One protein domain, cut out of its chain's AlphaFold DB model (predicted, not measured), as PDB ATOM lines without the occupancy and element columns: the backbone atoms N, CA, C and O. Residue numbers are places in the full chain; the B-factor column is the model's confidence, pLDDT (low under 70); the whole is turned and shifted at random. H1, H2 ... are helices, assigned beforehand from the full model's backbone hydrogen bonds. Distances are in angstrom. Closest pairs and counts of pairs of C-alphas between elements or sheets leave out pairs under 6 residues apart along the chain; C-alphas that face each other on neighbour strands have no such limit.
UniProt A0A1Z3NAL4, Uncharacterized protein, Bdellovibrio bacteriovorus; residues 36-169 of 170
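This is residues 36 to 169 of the 170 residues of an uncharacterized protein of Bdellovibrio bacteriovorus (UniProt A0A1Z3NAL4). H1 and H2 follow each other nearly in line, and the longest helix, H4, runs beside both in the same direction, a long, slim bundle of three helices. Between H2 and H4 the chain travels back along the bundle through residues 94 to 132, a long loop that holds the short helix H3, which touches no helix, while residues 40 to 45 stick out near the start of H1. The printed part has 134 residues with four named helices, H1 to H4 in order, and no named strand: all helix. It is only just loose, close to extended, with a radius of gyration of the C-alphas of 20.9 A and spans of 69 by 35 by 22 A.

H1, residues 46 to 72, touches H2, residues 81 to 93, with its residues 69 to 72 alone; the closest C-alphas, of Tyr 72 and Gly 81, are 4.7 A apart. They run the same way at a shallow tilt of 14 degrees. H4, residues 133 to 167, touches H1 at a shallow tilt of 21 degrees, the same way, closest at the C-alphas of Val 64 and Lys 147, 5.3 A. With residues 154 to 167 alone H4 touches H2, the same way at a shallow tilt of 23 degrees, closest at the C-alphas of Leu 86 and Ile 161, 5.3 A. H3, residues 111 to 119, is apart from H1, H2 and H4. Every O i to N i+4 pair is within hydrogen-bond range in H1 and H2, against 3 of 5 in H3 and 30 of 31 in H4.

H1 begins at C-alpha 46 (186.837, 170.209, 158.575) and is 38.7 A long; H2 measures 18.8 A and H3 13.5 A. H4, 51.2 A, ends at C-alpha 167 (209.028, 150.790, 108.931).

The C-alphas of Asp 43 and Gln 96, the two farthest apart, are 71.1 A apart. The printed part has no cut. The links H2 to H3 and H3 to H4 are long. The pLDDT is under 70 in residues 36 to 48, 95 to 105 and 115 to 131.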
ATOM      1  N   GLU A  36     174.679 166.688 158.398       42.16
ATOM      2  CA  GLU A  36     176.132 166.669 158.574       42.16
ATOM      3  C   GLU A  36     176.568 167.549 159.755       42.16
ATOM      4  O   GLU A  36     176.220 168.725 159.862       42.16
ATOM      5  N   THR A  37     177.355 166.963 160.659       45.16
ATOM      6  CA  THR A  37     178.002 167.644 161.782       45.16
ATOM      7  C   THR A  37     179.253 168.374 161.296       45.16
ATOM      8  O   THR A  37     180.228 167.753 160.874       45.16
ATOM      9  N   VAL A  38     179.245 169.706 161.369       49.94
ATOM     10  CA  VAL A  38     180.420 170.543 161.089       49.94
ATOM     11  C   VAL A  38     181.219 170.707 162.385       49.94
ATOM     12  O   VAL A  38     180.680 171.187 163.378       49.94
ATOM     13  N   GLY A  39     182.494 170.312 162.388       52.78
ATOM     14  CA  GLY A  39     183.432 170.575 163.487       52.78
ATOM     15  C   GLY A  39     184.502 171.590 163.080       52.78
ATOM     16  O   GLY A  39     185.003 171.538 161.951       52.78
ATOM     17  N   LYS A  40     184.849 172.517 163.982       41.94
ATOM     18  CA  LYS A  40     185.961 173.470 163.826       41.94
ATOM     19  C   LYS A  40     187.207 172.897 164.516       41.94
ATOM     20  O   LYS A  40     187.126 172.509 165.678       41.94
ATOM     21  N   ARG A  41     188.352 172.851 163.826       49.06
ATOM     22  CA  ARG A  41     189.668 172.540 164.418       49.06
ATOM     23  C   ARG A  41     190.648 173.625 163.976       49.06
ATOM     24  O   ARG A  41     190.790 173.866 162.781       49.06
ATOM     25  N   ASP A  42     191.260 174.306 164.944       46.12
ATOM     26  CA  ASP A  42     192.349 175.277 164.745       46.12
ATOM     27  C   ASP A  42     192.093 176.288 163.610       46.12
ATOM     28  O   ASP A  42     192.827 176.382 162.632       46.12
ATOM     29  N   ASP A  43     190.990 177.027 163.742       54.59
ATOM     30  CA  ASP A  43     190.559 178.106 162.838       54.59
ATOM     31  C   ASP A  43     190.198 177.711 161.391       54.59
ATOM     32  O   ASP A  43     189.863 178.569 160.575       54.59
ATOM     33  N   SER A  44     190.136 176.406 161.099       50.41
ATOM     34  CA  SER A  44     189.682 175.859 159.817       50.41
ATOM     35  C   SER A  44     188.466 174.930 159.970       50.41
ATOM     36  O   SER A  44     188.224 174.319 161.016       50.41
ATOM     37  N   TYR A  45     187.641 174.872 158.922       54.97
ATOM     38  CA  TYR A  45     186.422 174.064 158.874       54.97
ATOM     39  C   TYR A  45     186.732 172.689 158.259       54.97
ATOM     40  O   TYR A  45     187.031 172.610 157.068       54.97
ATOM     41  N   VAL A  46     186.569 171.601 159.021       60.91
ATOM     42  CA  VAL A  46     186.837 170.209 158.575       60.91
ATOM     43  C   VAL A  46     186.014 169.823 157.333       60.91
ATOM     44  O   VAL A  46     186.493 169.172 156.407       60.91
ATOM     45  N   VAL A  47     184.774 170.308 157.239       63.06
ATOM     46  CA  VAL A  47     183.903 170.059 156.075       63.06
ATOM     47  C   VAL A  47     184.445 170.700 154.792       63.06
ATOM     48  O   VAL A  47     184.263 170.150 153.703       63.06
ATOM     49  N   GLN A  48     185.142 171.836 154.894       62.03
ATOM     50  CA  GLN A  48     185.744 172.486 153.728       62.03
ATOM     51  C   GLN A  48     186.946 171.691 153.204       62.03
ATOM     52  O   GLN A  48     187.066 171.509 151.994       62.03
ATOM     53  N   GLU A  49     187.783 171.151 154.092       73.25
ATOM     54  CA  GLU A  49     188.918 170.300 153.714       73.25
ATOM     55  C   GLU A  49     188.455 169.029 152.991       73.25
ATOM     56  O   GLU A  49     188.917 168.728 151.887       73.25
ATOM     57  N   LYS A  50     187.451 168.338 153.540       72.31
ATOM     58  CA  LYS A  50     186.862 167.155 152.903       72.31
ATOM     59  C   LYS A  50     186.264 167.463 151.528       72.31
ATOM     60  O   LYS A  50     186.437 166.679 150.594       72.31
ATOM     61  N   LYS A  51     185.581 168.603 151.377       75.25
ATOM     62  CA  LYS A  51     185.045 169.046 150.081       75.25
ATOM     63  C   LYS A  51     186.163 169.261 149.058       75.25
ATOM     64  O   LYS A  51     186.028 168.803 147.925       75.25
ATOM     65  N   ASN A  52     187.263 169.893 149.463       79.44
ATOM     66  CA  ASN A  52     188.423 170.111 148.600       79.44
ATOM     67  C   ASN A  52     189.064 168.779 148.175       79.44
ATOM     68  O   ASN A  52     189.363 168.595 146.998       79.44
ATOM     69  N   LEU A  53     189.200 167.816 149.095       80.62
ATOM     70  CA  LEU A  53     189.708 166.474 148.782       80.62
ATOM     71  C   LEU A  53     188.823 165.730 147.776       80.62
ATOM     72  O   LEU A  53     189.337 165.074 146.874       80.62
ATOM     73  N   ILE A  54     187.498 165.826 147.914       82.62
ATOM     74  CA  ILE A  54     186.557 165.195 146.979       82.62
ATOM     75  C   ILE A  54     186.665 165.830 145.592       82.62
ATOM     76  O   ILE A  54     186.718 165.099 144.606       82.62
ATOM     77  N   GLN A  55     186.720 167.161 145.510       83.56
ATOM     78  CA  GLN A  55     186.882 167.864 144.233       83.56
ATOM     79  C   GLN A  55     188.197 167.484 143.554       83.56
ATOM     80  O   GLN A  55     188.194 167.091 142.392       83.56
ATOM     81  N   HIS A  56     189.301 167.495 144.299       87.06
ATOM     82  CA  HIS A  56     190.593 167.112 143.750       87.06
ATOM     83  C   HIS A  56     190.618 165.646 143.290       87.06
ATOM     84  O   HIS A  56     191.103 165.334 142.205       87.06
ATOM     85  N   LEU A  57     190.020 164.734 144.065       86.56
ATOM     86  CA  LEU A  57     189.860 163.346 143.643       86.56
ATOM     87  C   LEU A  57     189.056 163.235 142.338       86.56
ATOM     88  O   LEU A  57     189.442 162.457 141.471       86.56
ATOM     89  N   GLN A  58     187.967 163.995 142.181       87.00
ATOM     90  CA  GLN A  58     187.165 164.001 140.950       87.00
ATOM     91  C   GLN A  58     187.966 164.484 139.733       87.00
ATOM     92  O   GLN A  58     187.836 163.909 138.650       87.00
ATOM     93  N   GLU A  59     188.809 165.501 139.905       92.00
ATOM     94  CA  GLU A  59     189.700 165.997 138.851       92.00
ATOM     95  C   GLU A  59     190.690 164.911 138.416       92.00
ATOM     96  O   GLU A  59     190.723 164.544 137.242       92.00
ATOM     97  N   VAL A  60     191.426 164.314 139.362       93.62
ATOM     98  CA  VAL A  60     192.407 163.263 139.036       93.62
ATOM     99  C   VAL A  60     191.722 162.028 138.443       93.62
ATOM    100  O   VAL A  60     192.252 161.411 137.522       93.62
ATOM    101  N   GLN A  61     190.529 161.668 138.920       92.06
ATOM    102  CA  GLN A  61     189.732 160.591 138.326       92.06
ATOM    103  C   GLN A  61     189.404 160.870 136.863       92.06
ATOM    104  O   GLN A  61     189.599 160.001 136.016       92.06
ATOM    105  N   THR A  62     188.931 162.080 136.569       94.12
ATOM    106  CA  THR A  62     188.589 162.495 135.206       94.12
ATOM    107  C   THR A  62     189.808 162.418 134.291       94.12
ATOM    108  O   THR A  62     189.716 161.841 133.205       94.12
ATOM    109  N   ASP A  63     190.961 162.911 134.750       94.88
ATOM    110  CA  ASP A  63     192.227 162.818 134.017       94.88
ATOM    111  C   ASP A  63     192.598 161.362 133.716       94.88
ATOM    112  O   ASP A  63     192.856 161.005 132.568       94.88
ATOM    113  N   VAL A  64     192.591 160.503 134.739       95.81
ATOM    114  CA  VAL A  64     192.987 159.093 134.621       95.81
ATOM    115  C   VAL A  64     192.079 158.336 133.659       95.81
ATOM    116  O   VAL A  64     192.580 157.605 132.808       95.81
ATOM    117  N   TYR A  65     190.759 158.518 133.751       94.06
ATOM    118  CA  TYR A  65     189.826 157.863 132.832       94.06
ATOM    119  C   TYR A  65     189.961 158.385 131.400       94.06
ATOM    120  O   TYR A  65     189.887 157.602 130.455       94.06
ATOM    121  N   THR A  66     190.236 159.680 131.231       93.81
ATOM    122  CA  THR A  66     190.514 160.259 129.910       93.81
ATOM    123  C   THR A  66     191.793 159.671 129.310       93.81
ATOM    124  O   THR A  66     191.804 159.276 128.145       93.81
ATOM    125  N   MET A  67     192.868 159.557 130.097       94.94
ATOM    126  CA  MET A  67     194.120 158.924 129.664       94.94
ATOM    127  C   MET A  67     193.911 157.454 129.290       94.94
ATOM    128  O   MET A  67     194.381 157.001 128.248       94.94
ATOM    129  N   GLU A  68     193.173 156.710 130.112       93.25
ATOM    130  CA  GLU A  68     192.844 155.311 129.857       93.25
ATOM    131  C   GLU A  68     192.086 155.138 128.534       93.25
ATOM    132  O   GLU A  68     192.446 154.277 127.728       93.25
ATOM    133  N   GLU A  69     191.090 155.988 128.271       93.19
ATOM    134  CA  GLU A  69     190.369 155.995 127.000       93.19
ATOM    135  C   GLU A  69     191.283 156.368 125.822       93.19
ATOM    136  O   GLU A  69     191.226 155.728 124.771       93.19
ATOM    137  N   ASN A  70     192.170 157.352 125.977       94.19
ATOM    138  CA  ASN A  70     193.131 157.714 124.932       94.19
ATOM    139  C   ASN A  70     194.070 156.545 124.595       94.19
ATOM    140  O   ASN A  70     194.357 156.283 123.422       94.19
ATOM    141  N   ILE A  71     194.523 155.808 125.609       94.50
ATOM    142  CA  ILE A  71     195.423 154.667 125.449       94.50
ATOM    143  C   ILE A  71     194.681 153.475 124.839       94.50
ATOM    144  O   ILE A  71     195.099 152.947 123.806       94.50
ATOM    145  N   TYR A  72     193.579 153.038 125.445       93.00
ATOM    146  CA  TYR A  72     192.937 151.758 125.120       93.00
ATOM    147  C   TYR A  72     191.727 151.856 124.197       93.00
ATOM    148  O   TYR A  72     191.296 150.828 123.655       93.00
ATOM    149  N   GLY A  73     191.226 153.069 123.988       91.19
ATOM    150  CA  GLY A  73     190.058 153.366 123.179       91.19
ATOM    151  C   GLY A  73     188.744 153.086 123.894       91.19
ATOM    152  O   GLY A  73     188.672 152.354 124.881       91.19
ATOM    153  N   ASN A  74     187.680 153.611 123.302       86.81
ATOM    154  CA  ASN A  74     186.302 153.351 123.668       86.81
ATOM    155  C   ASN A  74     185.532 152.945 122.405       86.81
ATOM    156  O   ASN A  74     185.307 153.754 121.501       86.81
ATOM    157  N   ARG A  75     185.147 151.664 122.325       81.38
ATOM    158  CA  ARG A  75     184.474 151.105 121.138       81.38
ATOM    159  C   ARG A  75     183.107 151.732 120.904       81.38
ATOM    160  O   ARG A  75     182.742 151.911 119.745       81.38
ATOM    161  N   ASP A  76     182.400 152.083 121.972       85.06
ATOM    162  CA  ASP A  76     181.063 152.670 121.893       85.06
ATOM    163  C   ASP A  76     181.121 154.092 121.318       85.06
ATOM    164  O   ASP A  76     180.203 154.522 120.622       85.06
ATOM    165  N   LEU A  77     182.245 154.786 121.523       84.50
ATOM    166  CA  LEU A  77     182.530 156.105 120.953       84.50
ATOM    167  C   LEU A  77     183.292 156.044 119.618       84.50
ATOM    168  O   LEU A  77     183.684 157.074 119.076       84.50
ATOM    169  N   GLY A  78     183.529 154.847 119.069       85.81
ATOM    170  CA  GLY A  78     184.287 154.664 117.826       85.81
ATOM    171  C   GLY A  78     185.787 154.974 117.942       85.81
ATOM    172  O   GLY A  78     186.487 155.010 116.928       85.81
ATOM    173  N   ASN A  79     186.301 155.164 119.157       88.44
ATOM    174  CA  ASN A  79     187.703 155.449 119.427       88.44
ATOM    175  C   ASN A  79     188.488 154.139 119.612       88.44
ATOM    176  O   ASN A  79     188.201 153.335 120.497       88.44
ATOM    177  N   LYS A  80     189.511 153.912 118.785       90.31
ATOM    178  CA  LYS A  80     190.385 152.730 118.887       90.31
ATOM    179  C   LYS A  80     191.492 152.876 119.938       90.31
ATOM    180  O   LYS A  80     192.107 151.867 120.293       90.31
ATOM    181  N   GLY A  81     191.750 154.102 120.394       93.88
ATOM    182  CA  GLY A  81     192.892 154.455 121.229       93.88
ATOM    183  C   GLY A  81     194.234 154.180 120.551       93.88
ATOM    184  O   GLY A  81     194.312 153.606 119.457       93.88
ATOM    185  N   LYS A  82     195.320 154.551 121.226       93.94
ATOM    186  CA  LYS A  82     196.687 154.274 120.758       93.94
ATOM    187  C   LYS A  82     196.946 152.776 120.603       93.94
ATOM    188  O   LYS A  82     197.563 152.348 119.630       93.94
ATOM    189  N   TYR A  83     196.370 151.968 121.489       92.19
ATOM    190  CA  TYR A  83     196.388 150.513 121.420       92.19
ATOM    191  C   TYR A  83     195.904 149.981 120.067       92.19
ATOM    192  O   TYR A  83     196.589 149.193 119.413       92.19
ATOM    193  N   GLY A  84     194.712 150.401 119.636       90.62
ATOM    194  CA  GLY A  84     194.144 149.941 118.376       90.62
ATOM    195  C   GLY A  84     194.900 150.482 117.167       90.62
ATOM    196  O   GLY A  84     195.084 149.741 116.208       90.62
ATOM    197  N   VAL A  85     195.396 151.724 117.233       92.25
ATOM    198  CA  VAL A  85     196.247 152.310 116.181       92.25
ATOM    199  C   VAL A  85     197.529 151.500 115.991       92.25
ATOM    200  O   VAL A  85     197.876 151.156 114.862       92.25
ATOM    201  N   LEU A  86     198.220 151.156 117.080       90.69
ATOM    202  CA  LEU A  86     199.450 150.371 117.018       90.69
ATOM    203  C   LEU A  86     199.197 148.950 116.509       90.69
ATOM    204  O   LEU A  86     199.960 148.444 115.687       90.69
ATOM    205  N   ARG A  87     198.115 148.311 116.971       88.38
ATOM    206  CA  ARG A  87     197.705 146.987 116.486       88.38
ATOM    207  C   ARG A  87     197.495 147.000 114.974       88.38
ATOM    208  O   ARG A  87     198.043 146.142 114.290       88.38
ATOM    209  N   ASP A  88     196.717 147.956 114.472       88.75
ATOM    210  CA  ASP A  88     196.395 148.045 113.048       88.75
ATOM    211  C   ASP A  88     197.679 148.285 112.224       88.75
ATOM    212  O   ASP A  88     197.921 147.570 111.254       88.75
ATOM    213  N   CYS A  89     198.575 149.163 112.694       89.25
ATOM    214  CA  CYS A  89     199.879 149.386 112.062       89.25
ATOM    215  C   CYS A  89     200.722 148.100 111.976       89.25
ATOM    216  O   CYS A  89     201.217 147.748 110.908       89.25
ATOM    217  N   LYS A  90     200.847 147.344 113.079       86.25
ATOM    218  CA  LYS A  90     201.623 146.089 113.093       86.25
ATOM    219  C   LYS A  90     201.035 145.027 112.156       86.25
ATOM    220  O   LYS A  90     201.791 144.256 111.565       86.25
ATOM    221  N   MET A  91     199.709 144.980 112.011       85.00
ATOM    222  CA  MET A  91     199.045 144.068 111.072       85.00
ATOM    223  C   MET A  91     199.340 144.424 109.612       85.00
ATOM    224  O   MET A  91     199.569 143.526 108.804       85.00
ATOM    225  N   GLU A  92     199.366 145.713 109.280       85.44
ATOM    226  CA  GLU A  92     199.703 146.198 107.937       85.44
ATOM    227  C   GLU A  92     201.175 145.945 107.581       85.44
ATOM    228  O   GLU A  92     201.468 145.541 106.458       85.44
ATOM    229  N   THR A  93     202.098 146.116 108.534       78.00
ATOM    230  CA  THR A  93     203.541 145.902 108.313       78.00
ATOM    231  C   THR A  93     203.918 144.421 108.195       78.00
ATOM    232  O   THR A  93     204.946 144.092 107.607       78.00
ATOM    233  N   SER A  94     203.101 143.492 108.709       73.06
ATOM    234  CA  SER A  94     203.374 142.049 108.619       73.06
ATOM    235  C   SER A  94     202.224 141.235 108.002       73.06
ATOM    236  O   SER A  94     201.655 140.355 108.659       73.06
ATOM    237  N   PRO A  95     201.904 141.430 106.704       64.56
ATOM    238  CA  PRO A  95     200.838 140.678 106.031       64.56
ATOM    239  C   PRO A  95     201.112 139.166 106.000       64.56
ATOM    240  O   PRO A  95     200.195 138.348 105.965       64.56
ATOM    241  N   GLN A  96     202.395 138.791 106.021       59.88
ATOM    242  CA  GLN A  96     202.879 137.413 105.902       59.88
ATOM    243  C   GLN A  96     202.865 136.648 107.236       59.88
ATOM    244  O   GLN A  96     202.905 135.419 107.225       59.88
ATOM    245  N   ALA A  97     202.754 137.333 108.382       57.47
ATOM    246  CA  ALA A  97     202.708 136.691 109.701       57.47
ATOM    247  C   ALA A  97     201.363 136.010 110.019       57.47
ATOM    248  O   ALA A  97     201.186 135.480 111.118       57.47
ATOM    249  N   GLY A  98     200.402 136.005 109.085       50.47
ATOM    250  CA  GLY A  98     199.172 135.214 109.197       50.47
ATOM    251  C   GLY A  98     198.360 135.494 110.467       50.47
ATOM    252  O   GLY A  98     197.750 134.581 111.016       50.47
ATOM    253  N   GLY A  99     198.393 136.732 110.973       53.97
ATOM    254  CA  GLY A  99     197.669 137.138 112.182       53.97
ATOM    255  C   GLY A  99     198.391 136.892 113.513       53.97
ATOM    256  O   GLY A  99     197.814 137.185 114.556       53.97
ATOM    257  N   LYS A 100     199.644 136.414 113.521       55.91
ATOM    258  CA  LYS A 100     200.456 136.258 114.746       55.91
ATOM    259  C   LYS A 100     201.214 137.538 115.113       55.91
ATOM    260  O   LYS A 100     202.425 137.517 115.302       55.91
ATOM    261  N   VAL A 101     200.514 138.668 115.175       63.12
ATOM    262  CA  VAL A 101     201.076 139.858 115.822       63.12
ATOM    263  C   VAL A 101     200.951 139.634 117.323       63.12
ATOM    264  O   VAL A 101     199.834 139.443 117.806       63.12
ATOM    265  N   ASP A 102     202.071 139.650 118.047       65.94
ATOM    266  CA  ASP A 102     202.048 139.602 119.508       65.94
ATOM    267  C   ASP A 102     201.194 140.762 120.021       65.94
ATOM    268  O   ASP A 102     201.531 141.943 119.879       65.94
ATOM    269  N   MET A 103     200.022 140.411 120.555       66.88
ATOM    270  CA  MET A 103     199.103 141.392 121.099       66.88
ATOM    271  C   MET A 103     199.721 141.989 122.348       66.88
ATOM    272  O   MET A 103     200.097 141.282 123.281       66.88
ATOM    273  N   ILE A 104     199.769 143.315 122.374       69.88
ATOM    274  CA  ILE A 104     200.173 144.047 123.563       69.88
ATOM    275  C   ILE A 104     199.124 143.735 124.644       69.88
ATOM    276  O   ILE A 104     197.920 143.849 124.372       69.88
ATOM    277  N   PRO A 105     199.524 143.287 125.841       69.94
ATOM    278  CA  PRO A 105     198.591 143.116 126.943       69.94
ATOM    279  C   PRO A 105     197.983 144.469 127.321       69.94
ATOM    280  O   PRO A 105     198.692 145.472 127.400       69.94
ATOM    281  N   LYS A 106     196.672 144.506 127.568       80.12
ATOM    282  CA  LYS A 106     196.038 145.686 128.164       80.12
ATOM    283  C   LYS A 106     196.287 145.671 129.667       80.12
ATOM    284  O   LYS A 106     196.045 144.652 130.306       80.12
ATOM    285  N   ASN A 107     196.736 146.791 130.219       83.75
ATOM    286  CA  ASN A 107     196.927 146.968 131.652       83.75
ATOM    287  C   ASN A 107     196.022 148.101 132.152       83.75
ATOM    288  O   ASN A 107     196.460 149.240 132.316       83.75
ATOM    289  N   ILE A 108     194.737 147.781 132.322       85.75
ATOM    290  CA  ILE A 108     193.718 148.719 132.798       85.75
ATOM    291  C   ILE A 108     193.776 148.746 134.328       85.75
ATOM    292  O   ILE A 108     193.297 147.841 135.006       85.75
ATOM    293  N   LEU A 109     194.393 149.788 134.877       86.94
ATOM    294  CA  LEU A 109     194.650 149.920 136.310       86.94
ATOM    295  C   LEU A 109     193.387 150.273 137.108       86.94
ATOM    296  O   LEU A 109     193.305 149.973 138.299       86.94
ATOM    297  N   THR A 110     192.394 150.893 136.464       87.19
ATOM    298  CA  THR A 110     191.167 151.351 137.130       87.19
ATOM    299  C   THR A 110     190.120 150.248 137.325       87.19
ATOM    300  O   THR A 110     189.139 150.465 138.039       87.19
ATOM    301  N   GLU A 111     190.316 149.039 136.780       84.06
ATOM    302  CA  GLU A 111     189.388 147.917 136.997       84.06
ATOM    303  C   GLU A 111     189.217 147.583 138.488       84.06
ATOM    304  O   GLU A 111     188.113 147.263 138.942       84.06
ATOM    305  N   GLU A 112     190.290 147.709 139.269       80.25
ATOM    306  CA  GLU A 112     190.264 147.493 140.717       80.25
ATOM    307  C   GLU A 112     189.455 148.576 141.452       80.25
ATOM    308  O   GLU A 112     188.797 148.283 142.452       80.25
ATOM    309  N   GLU A 113     189.389 149.804 140.929       83.25
ATOM    310  CA  GLU A 113     188.574 150.874 141.519       83.25
ATOM    311  C   GLU A 113     187.078 150.589 141.405       83.25
ATOM    312  O   GLU A 113     186.331 150.888 142.334       83.25
ATOM    313  N   ASN A 114     186.629 149.937 140.330       70.50
ATOM    314  CA  ASN A 114     185.235 149.502 140.204       70.50
ATOM    315  C   ASN A 114     184.870 148.429 141.240       70.50
ATOM    316  O   ASN A 114     183.731 148.378 141.711       70.50
ATOM    317  N   LYS A 115     185.825 147.574 141.625       67.62
ATOM    318  CA  LYS A 115     185.627 146.575 142.687       67.62
ATOM    319  C   LYS A 115     185.583 147.239 144.063       67.62
ATOM    320  O   LYS A 115     184.692 146.930 144.849       67.62
ATOM    321  N   LEU A 116     186.486 148.184 144.324       68.19
ATOM    322  CA  LEU A 116     186.535 148.947 145.576       68.19
ATOM    323  C   LEU A 116     185.316 149.862 145.749       68.19
ATOM    324  O   LEU A 116     184.769 149.948 146.843       68.19
ATOM    325  N   ALA A 117     184.827 150.483 144.672       62.12
ATOM    326  CA  ALA A 117     183.628 151.319 144.697       62.12
ATOM    327  C   ALA A 117     182.375 150.532 145.108       62.12
ATOM    328  O   ALA A 117     181.522 151.064 145.810       62.12
ATOM    329  N   ARG A 118     182.280 149.247 144.739       54.72
ATOM    330  CA  ARG A 118     181.197 148.361 145.205       54.72
ATOM    331  C   ARG A 118     181.285 148.048 146.701       54.72
ATOM    332  O   ARG A 118     180.275 147.683 147.288       54.72
ATOM    333  N   GLN A 119     182.465 148.183 147.307       54.56
ATOM    334  CA  GLN A 119     182.681 147.991 148.746       54.56
ATOM    335  C   GLN A 119     182.469 149.284 149.550       54.56
ATOM    336  O   GLN A 119     182.218 149.224 150.749       54.56
ATOM    337  N   THR A 120     182.531 150.450 148.902       53.44
ATOM    338  CA  THR A 120     182.205 151.760 149.481       53.44
ATOM    339  C   THR A 120     180.851 152.232 148.955       53.44
ATOM    340  O   THR A 120     180.769 153.068 148.056       53.44
ATOM    341  N   GLY A 121     179.782 151.652 149.486       60.72
ATOM    342  CA  GLY A 121     178.404 151.989 149.151       60.72
ATOM    343  C   GLY A 121     177.542 152.037 150.399       60.72
ATOM    344  O   GLY A 121     178.042 152.102 151.516       60.72
ATOM    345  N   VAL A 122     176.234 152.010 150.204       49.38
ATOM    346  CA  VAL A 122     175.305 151.726 151.288       49.38
ATOM    347  C   VAL A 122     175.546 150.276 151.724       49.38
ATOM    348  O   VAL A 122     175.560 149.392 150.867       49.38
ATOM    349  N   ASP A 123     175.819 150.030 153.004       53.00
ATOM    350  CA  ASP A 123     175.994 148.658 153.495       53.00
ATOM    351  C   ASP A 123     174.683 147.845 153.379       53.00
ATOM    352  O   ASP A 123     173.629 148.370 153.010       53.00
ATOM    353  N   GLU A 124     174.715 146.548 153.706       52.41
ATOM    354  CA  GLU A 124     173.523 145.678 153.665       52.41
ATOM    355  C   GLU A 124     172.352 146.203 154.523       52.41
ATOM    356  O   GLU A 124     171.205 145.805 154.317       52.41
ATOM    357  N   SER A 125     172.626 147.108 155.469       53.84
ATOM    358  CA  SER A 125     171.638 147.710 156.365       53.84
ATOM    359  C   SER A 125     171.011 149.001 155.834       53.84
ATOM    360  O   SER A 125     170.122 149.552 156.481       53.84
ATOM    361  N   GLY A 126     171.427 149.495 154.666       44.69
ATOM    362  CA  GLY A 126     170.928 150.775 154.169       44.69
ATOM    363  C   GLY A 126     171.727 151.984 154.677       44.69
ATOM    364  O   GLY A 126     171.331 153.120 154.409       44.69
ATOM    365  N   THR A 127     172.856 151.775 155.366       42.16
ATOM    366  CA  THR A 127     173.668 152.859 155.934       42.16
ATOM    367  C   THR A 127     174.695 153.361 154.925       42.16
ATOM    368  O   THR A 127     175.533 152.604 154.437       42.16
ATOM    369  N   LEU A 128     174.645 154.660 154.619       48.81
ATOM    370  CA  LEU A 128     175.628 155.336 153.776       48.81
ATOM    371  C   LEU A 128     177.017 155.224 154.431       48.81
ATOM    372  O   LEU A 128     177.230 155.786 155.506       48.81
ATOM    373  N   ILE A 129     177.971 154.528 153.804       57.28
ATOM    374  CA  ILE A 129     179.360 154.539 154.279       57.28
ATOM    375  C   ILE A 129     179.923 155.941 154.024       57.28
ATOM    376  O   ILE A 129     180.311 156.294 152.908       57.28
ATOM    377  N   THR A 130     179.947 156.771 155.063       56.53
ATOM    378  CA  THR A 130     180.560 158.096 155.021       56.53
ATOM    379  C   THR A 130     182.054 157.919 154.758       56.53
ATOM    380  O   THR A 130     182.786 157.432 155.618       56.53
ATOM    381  N   LEU A 131     182.528 158.299 153.566       67.69
ATOM    382  CA  LEU A 131     183.953 158.227 153.228       67.69
ATOM    383  C   LEU A 131     184.751 159.049 154.249       67.69
ATOM    384  O   LEU A 131     184.522 160.256 154.386       67.69
ATOM    385  N   ARG A 132     185.657 158.397 154.982       73.44
ATOM    386  CA  ARG A 132     186.583 159.076 155.897       73.44
ATOM    387  C   ARG A 132     187.673 159.770 155.082       73.44
ATOM    388  O   ARG A 132     188.017 159.318 153.990       73.44
ATOM    389  N   GLU A 133     188.253 160.841 155.613       76.25
ATOM    390  CA  GLU A 133     189.340 161.578 154.945       76.25
ATOM    391  C   GLU A 133     190.550 160.690 154.635       76.25
ATOM    392  O   GLU A 133     191.164 160.805 153.577       76.25
ATOM    393  N   GLU A 134     190.863 159.741 155.515       79.19
ATOM    394  CA  GLU A 134     191.909 158.739 155.289       79.19
ATOM    395  C   GLU A 134     191.627 157.871 154.056       79.19
ATOM    396  O   GLU A 134     192.545 157.536 153.305       79.19
ATOM    397  N   ASP A 135     190.363 157.509 153.835       79.44
ATOM    398  CA  ASP A 135     189.946 156.682 152.705       79.44
ATOM    399  C   ASP A 135     189.991 157.496 151.398       79.44
ATOM    400  O   ASP A 135     190.467 156.989 150.378       79.44
ATOM    401  N   LEU A 136     189.605 158.780 151.451       80.31
ATOM    402  CA  LEU A 136     189.757 159.728 150.339       80.31
ATOM    403  C   LEU A 136     191.229 159.918 149.957       80.31
ATOM    404  O   LEU A 136     191.580 159.751 148.793       80.31
ATOM    405  N   ASN A 137     192.105 160.172 150.932       84.75
ATOM    406  CA  ASN A 137     193.541 160.344 150.704       84.75
ATOM    407  C   ASN A 137     194.198 159.083 150.126       84.75
ATOM    408  O   ASN A 137     195.017 159.164 149.210       84.75
ATOM    409  N   LYS A 138     193.839 157.895 150.629       87.31
ATOM    410  CA  LYS A 138     194.326 156.623 150.068       87.31
ATOM    411  C   LYS A 138     193.892 156.453 148.618       87.31
ATOM    412  O   LYS A 138     194.682 155.985 147.803       87.31
ATOM    413  N   ARG A 139     192.641 156.795 148.305       87.44
ATOM    414  CA  ARG A 139     192.104 156.694 146.947       87.44
ATOM    415  C   ARG A 139     192.769 157.692 146.007       87.44
ATOM    416  O   ARG A 139     193.195 157.288 144.932       87.44
ATOM    417  N   LEU A 140     192.946 158.938 146.443       89.88
ATOM    418  CA  LEU A 140     193.671 159.964 145.697       89.88
ATOM    419  C   LEU A 140     195.088 159.502 145.338       89.88
ATOM    420  O   LEU A 140     195.428 159.471 144.161       89.88
ATOM    421  N   LYS A 141     195.863 159.011 146.315       92.12
ATOM    422  CA  LYS A 141     197.218 158.483 146.070       92.12
ATOM    423  C   LYS A 141     197.254 157.350 145.042       92.12
ATOM    424  O   LYS A 141     198.212 157.241 144.280       92.12
ATOM    425  N   ARG A 142     196.233 156.484 145.014       93.12
ATOM    426  CA  ARG A 142     196.134 155.441 143.979       93.12
ATOM    427  C   ARG A 142     195.898 156.049 142.601       93.12
ATOM    428  O   ARG A 142     196.608 155.683 141.672       93.12
ATOM    429  N   PHE A 143     194.967 156.995 142.483       94.06
ATOM    430  CA  PHE A 143     194.688 157.685 141.223       94.06
ATOM    431  C   PHE A 143     195.882 158.500 140.711       94.06
ATOM    432  O   PHE A 143     196.185 158.432 139.524       94.06
ATOM    433  N   GLU A 144     196.630 159.175 141.583       94.25
ATOM    434  CA  GLU A 144     197.901 159.817 141.216       94.25
ATOM    435  C   GLU A 144     198.917 158.794 140.677       94.25
ATOM    436  O   GLU A 144     199.579 159.032 139.665       94.25
ATOM    437  N   GLY A 145     199.004 157.615 141.303       94.94
ATOM    438  CA  GLY A 145     199.839 156.513 140.822       94.94
ATOM    439  C   GLY A 145     199.395 155.959 139.463       94.94
ATOM    440  O   GLY A 145     200.238 155.645 138.615       94.94
ATOM    441  N   TYR A 146     198.083 155.864 139.226       95.44
ATOM    442  CA  TYR A 146     197.530 155.478 137.927       95.44
ATOM    443  C   TYR A 146     197.857 156.514 136.858       95.44
ATOM    444  O   TYR A 146     198.336 156.129 135.796       95.44
ATOM    445  N   LYS A 147     197.697 157.808 137.162       94.88
ATOM    446  CA  LYS A 147     198.038 158.915 136.261       94.88
ATOM    447  C   LYS A 147     199.490 158.821 135.792       94.88
ATOM    448  O   LYS A 147     199.735 158.686 134.599       94.88
ATOM    449  N   ALA A 148     200.438 158.733 136.726       94.81
ATOM    450  CA  ALA A 148     201.860 158.597 136.400       94.81
ATOM    451  C   ALA A 148     202.186 157.318 135.600       94.81
ATOM    452  O   ALA A 148     203.145 157.271 134.826       94.81
ATOM    453  N   SER A 149     201.414 156.245 135.799       94.56
ATOM    454  CA  SER A 149     201.579 154.996 135.048       94.56
ATOM    455  C   SER A 149     201.008 155.094 133.635       94.56
ATOM    456  O   SER A 149     201.580 154.511 132.715       94.56
ATOM    457  N   TYR A 150     199.898 155.810 133.454       95.56
ATOM    458  CA  TYR A 150     199.293 156.031 132.149       95.56
ATOM    459  C   TYR A 150     200.071 157.035 131.306       95.56
ATOM    460  O   TYR A 150     200.250 156.765 130.126       95.56
ATOM    461  N   GLU A 151     200.650 158.082 131.893       95.38
ATOM    462  CA  GLU A 151     201.569 158.991 131.188       95.38
ATOM    463  C   GLU A 151     202.722 158.215 130.522       95.38
ATOM    464  O   GLU A 151     202.952 158.325 129.320       95.38
ATOM    465  N   LYS A 152     203.373 157.313 131.267       94.88
ATOM    466  CA  LYS A 152     204.446 156.453 130.730       94.88
ATOM    467  C   LYS A 152     203.963 155.492 129.645       94.88
ATOM    468  O   LYS A 152     204.691 155.205 128.697       94.88
ATOM    469  N   GLN A 153     202.760 154.941 129.807       93.06
ATOM    470  CA  GLN A 153     202.170 154.072 128.789       93.06
ATOM    471  C   GLN A 153     201.873 154.860 127.515       93.06
ATOM    472  O   GLN A 153     202.146 154.366 126.427       93.06
ATOM    473  N   GLU A 154     201.347 156.076 127.644       94.00
ATOM    474  CA  GLU A 154     201.044 156.949 126.519       94.00
ATOM    475  C   GLU A 154     202.303 157.270 125.704       94.00
ATOM    476  O   GLU A 154     202.304 157.053 124.491       94.00
ATOM    477  N   GLU A 155     203.389 157.671 126.374       95.25
ATOM    478  CA  GLU A 155     204.698 157.911 125.749       95.25
ATOM    479  C   GLU A 155     205.230 156.669 125.023       95.25
ATOM    480  O   GLU A 155     205.717 156.749 123.891       95.25
ATOM    481  N   TRP A 156     205.117 155.498 125.657       94.06
ATOM    482  CA  TRP A 156     205.540 154.237 125.053       94.06
ATOM    483  C   TRP A 156     204.737 153.919 123.788       94.06
ATOM    484  O   TRP A 156     205.321 153.592 122.753       94.06
ATOM    485  N   PHE A 157     203.409 154.063 123.836       94.56
ATOM    486  CA  PHE A 157     202.559 153.842 122.669       94.56
ATOM    487  C   PHE A 157     202.879 154.815 121.533       94.56
ATOM    488  O   PHE A 157     202.925 154.387 120.379       94.56
ATOM    489  N   ASP A 158     203.114 156.094 121.827       95.50
ATOM    490  CA  ASP A 158     203.474 157.081 120.804       95.50
ATOM    491  C   ASP A 158     204.785 156.720 120.102       95.50
ATOM    492  O   ASP A 158     204.847 156.723 118.868       95.50
ATOM    493  N   SER A 159     205.801 156.331 120.877       94.88
ATOM    494  CA  SER A 159     207.090 155.872 120.354       94.88
ATOM    495  C   SER A 159     206.934 154.643 119.447       94.88
ATOM    496  O   SER A 159     207.412 154.628 118.310       94.88
ATOM    497  N   GLU A 160     206.187 153.631 119.895       92.44
ATOM    498  CA  GLU A 160     205.958 152.398 119.132       92.44
ATOM    499  C   GLU A 160     205.149 152.635 117.849       92.44
ATOM    500  O   GLU A 160     205.441 152.051 116.800       92.44
ATOM    501  N   ILE A 161     204.133 153.503 117.900       93.06
ATOM    502  CA  ILE A 161     203.350 153.890 116.718       93.06
ATOM    503  C   ILE A 161     204.245 154.605 115.711       93.06
ATOM    504  O   ILE A 161     204.155 154.335 114.511       93.06
ATOM    505  N   GLN A 162     205.107 155.509 116.175       94.19
ATOM    506  CA  GLN A 162     206.037 156.218 115.307       94.19
ATOM    507  C   GLN A 162     207.017 155.254 114.633       94.19
ATOM    508  O   GLN A 162     207.166 155.315 113.412       94.19
ATOM    509  N   ALA A 163     207.619 154.337 115.393       91.00
ATOM    510  CA  ALA A 163     208.528 153.323 114.863       91.00
ATOM    511  C   ALA A 163     207.840 152.423 113.823       91.00
ATOM    512  O   ALA A 163     208.372 152.196 112.737       91.00
ATOM    513  N   CYS A 164     206.617 151.968 114.109       90.31
ATOM    514  CA  CYS A 164     205.850 151.140 113.180       90.31
ATOM    515  C   CYS A 164     205.510 151.880 111.874       90.31
ATOM    516  O   CYS A 164     205.653 151.337 110.783       90.31
ATOM    517  N   ARG A 165     205.107 153.151 111.958       91.75
ATOM    518  CA  ARG A 165     204.822 153.960 110.761       91.75
ATOM    519  C   ARG A 165     206.068 154.258 109.934       91.75
ATOM    520  O   ARG A 165     205.946 154.496 108.736       91.75
ATOM    521  N   GLN A 166     207.241 154.313 110.559       92.06
ATOM    522  CA  GLN A 166     208.505 154.490 109.849       92.06
ATOM    523  C   GLN A 166     208.865 153.238 109.050       92.06
ATOM    524  O   GLN A 166     209.170 153.369 107.870       92.06
ATOM    525  N   SER A 167     208.722 152.044 109.633       85.19
ATOM    526  CA  SER A 167     209.028 150.790 108.931       85.19
ATOM    527  C   SER A 167     208.091 150.483 107.758       85.19
ATOM    528  O   SER A 167     208.475 149.759 106.854       85.19
ATOM    529  N   GLN A 168     206.883 151.054 107.723       82.50
ATOM    530  CA  GLN A 168     205.985 150.961 106.561       82.50
ATOM    531  C   GLN A 168     206.436 151.796 105.348       82.50
ATOM    532  O   GLN A 168     205.898 151.616 104.255       82.50
ATOM    533  N   ARG A 169     207.332 152.775 105.537       79.31
ATOM    534  CA  ARG A 169     207.791 153.685 104.469       79.31
ATOM    535  C   ARG A 169     209.074 153.216 103.782       79.31
ATOM    536  O   ARG A 169     209.466 153.842 102.797       79.31
TER     537      ARG A 169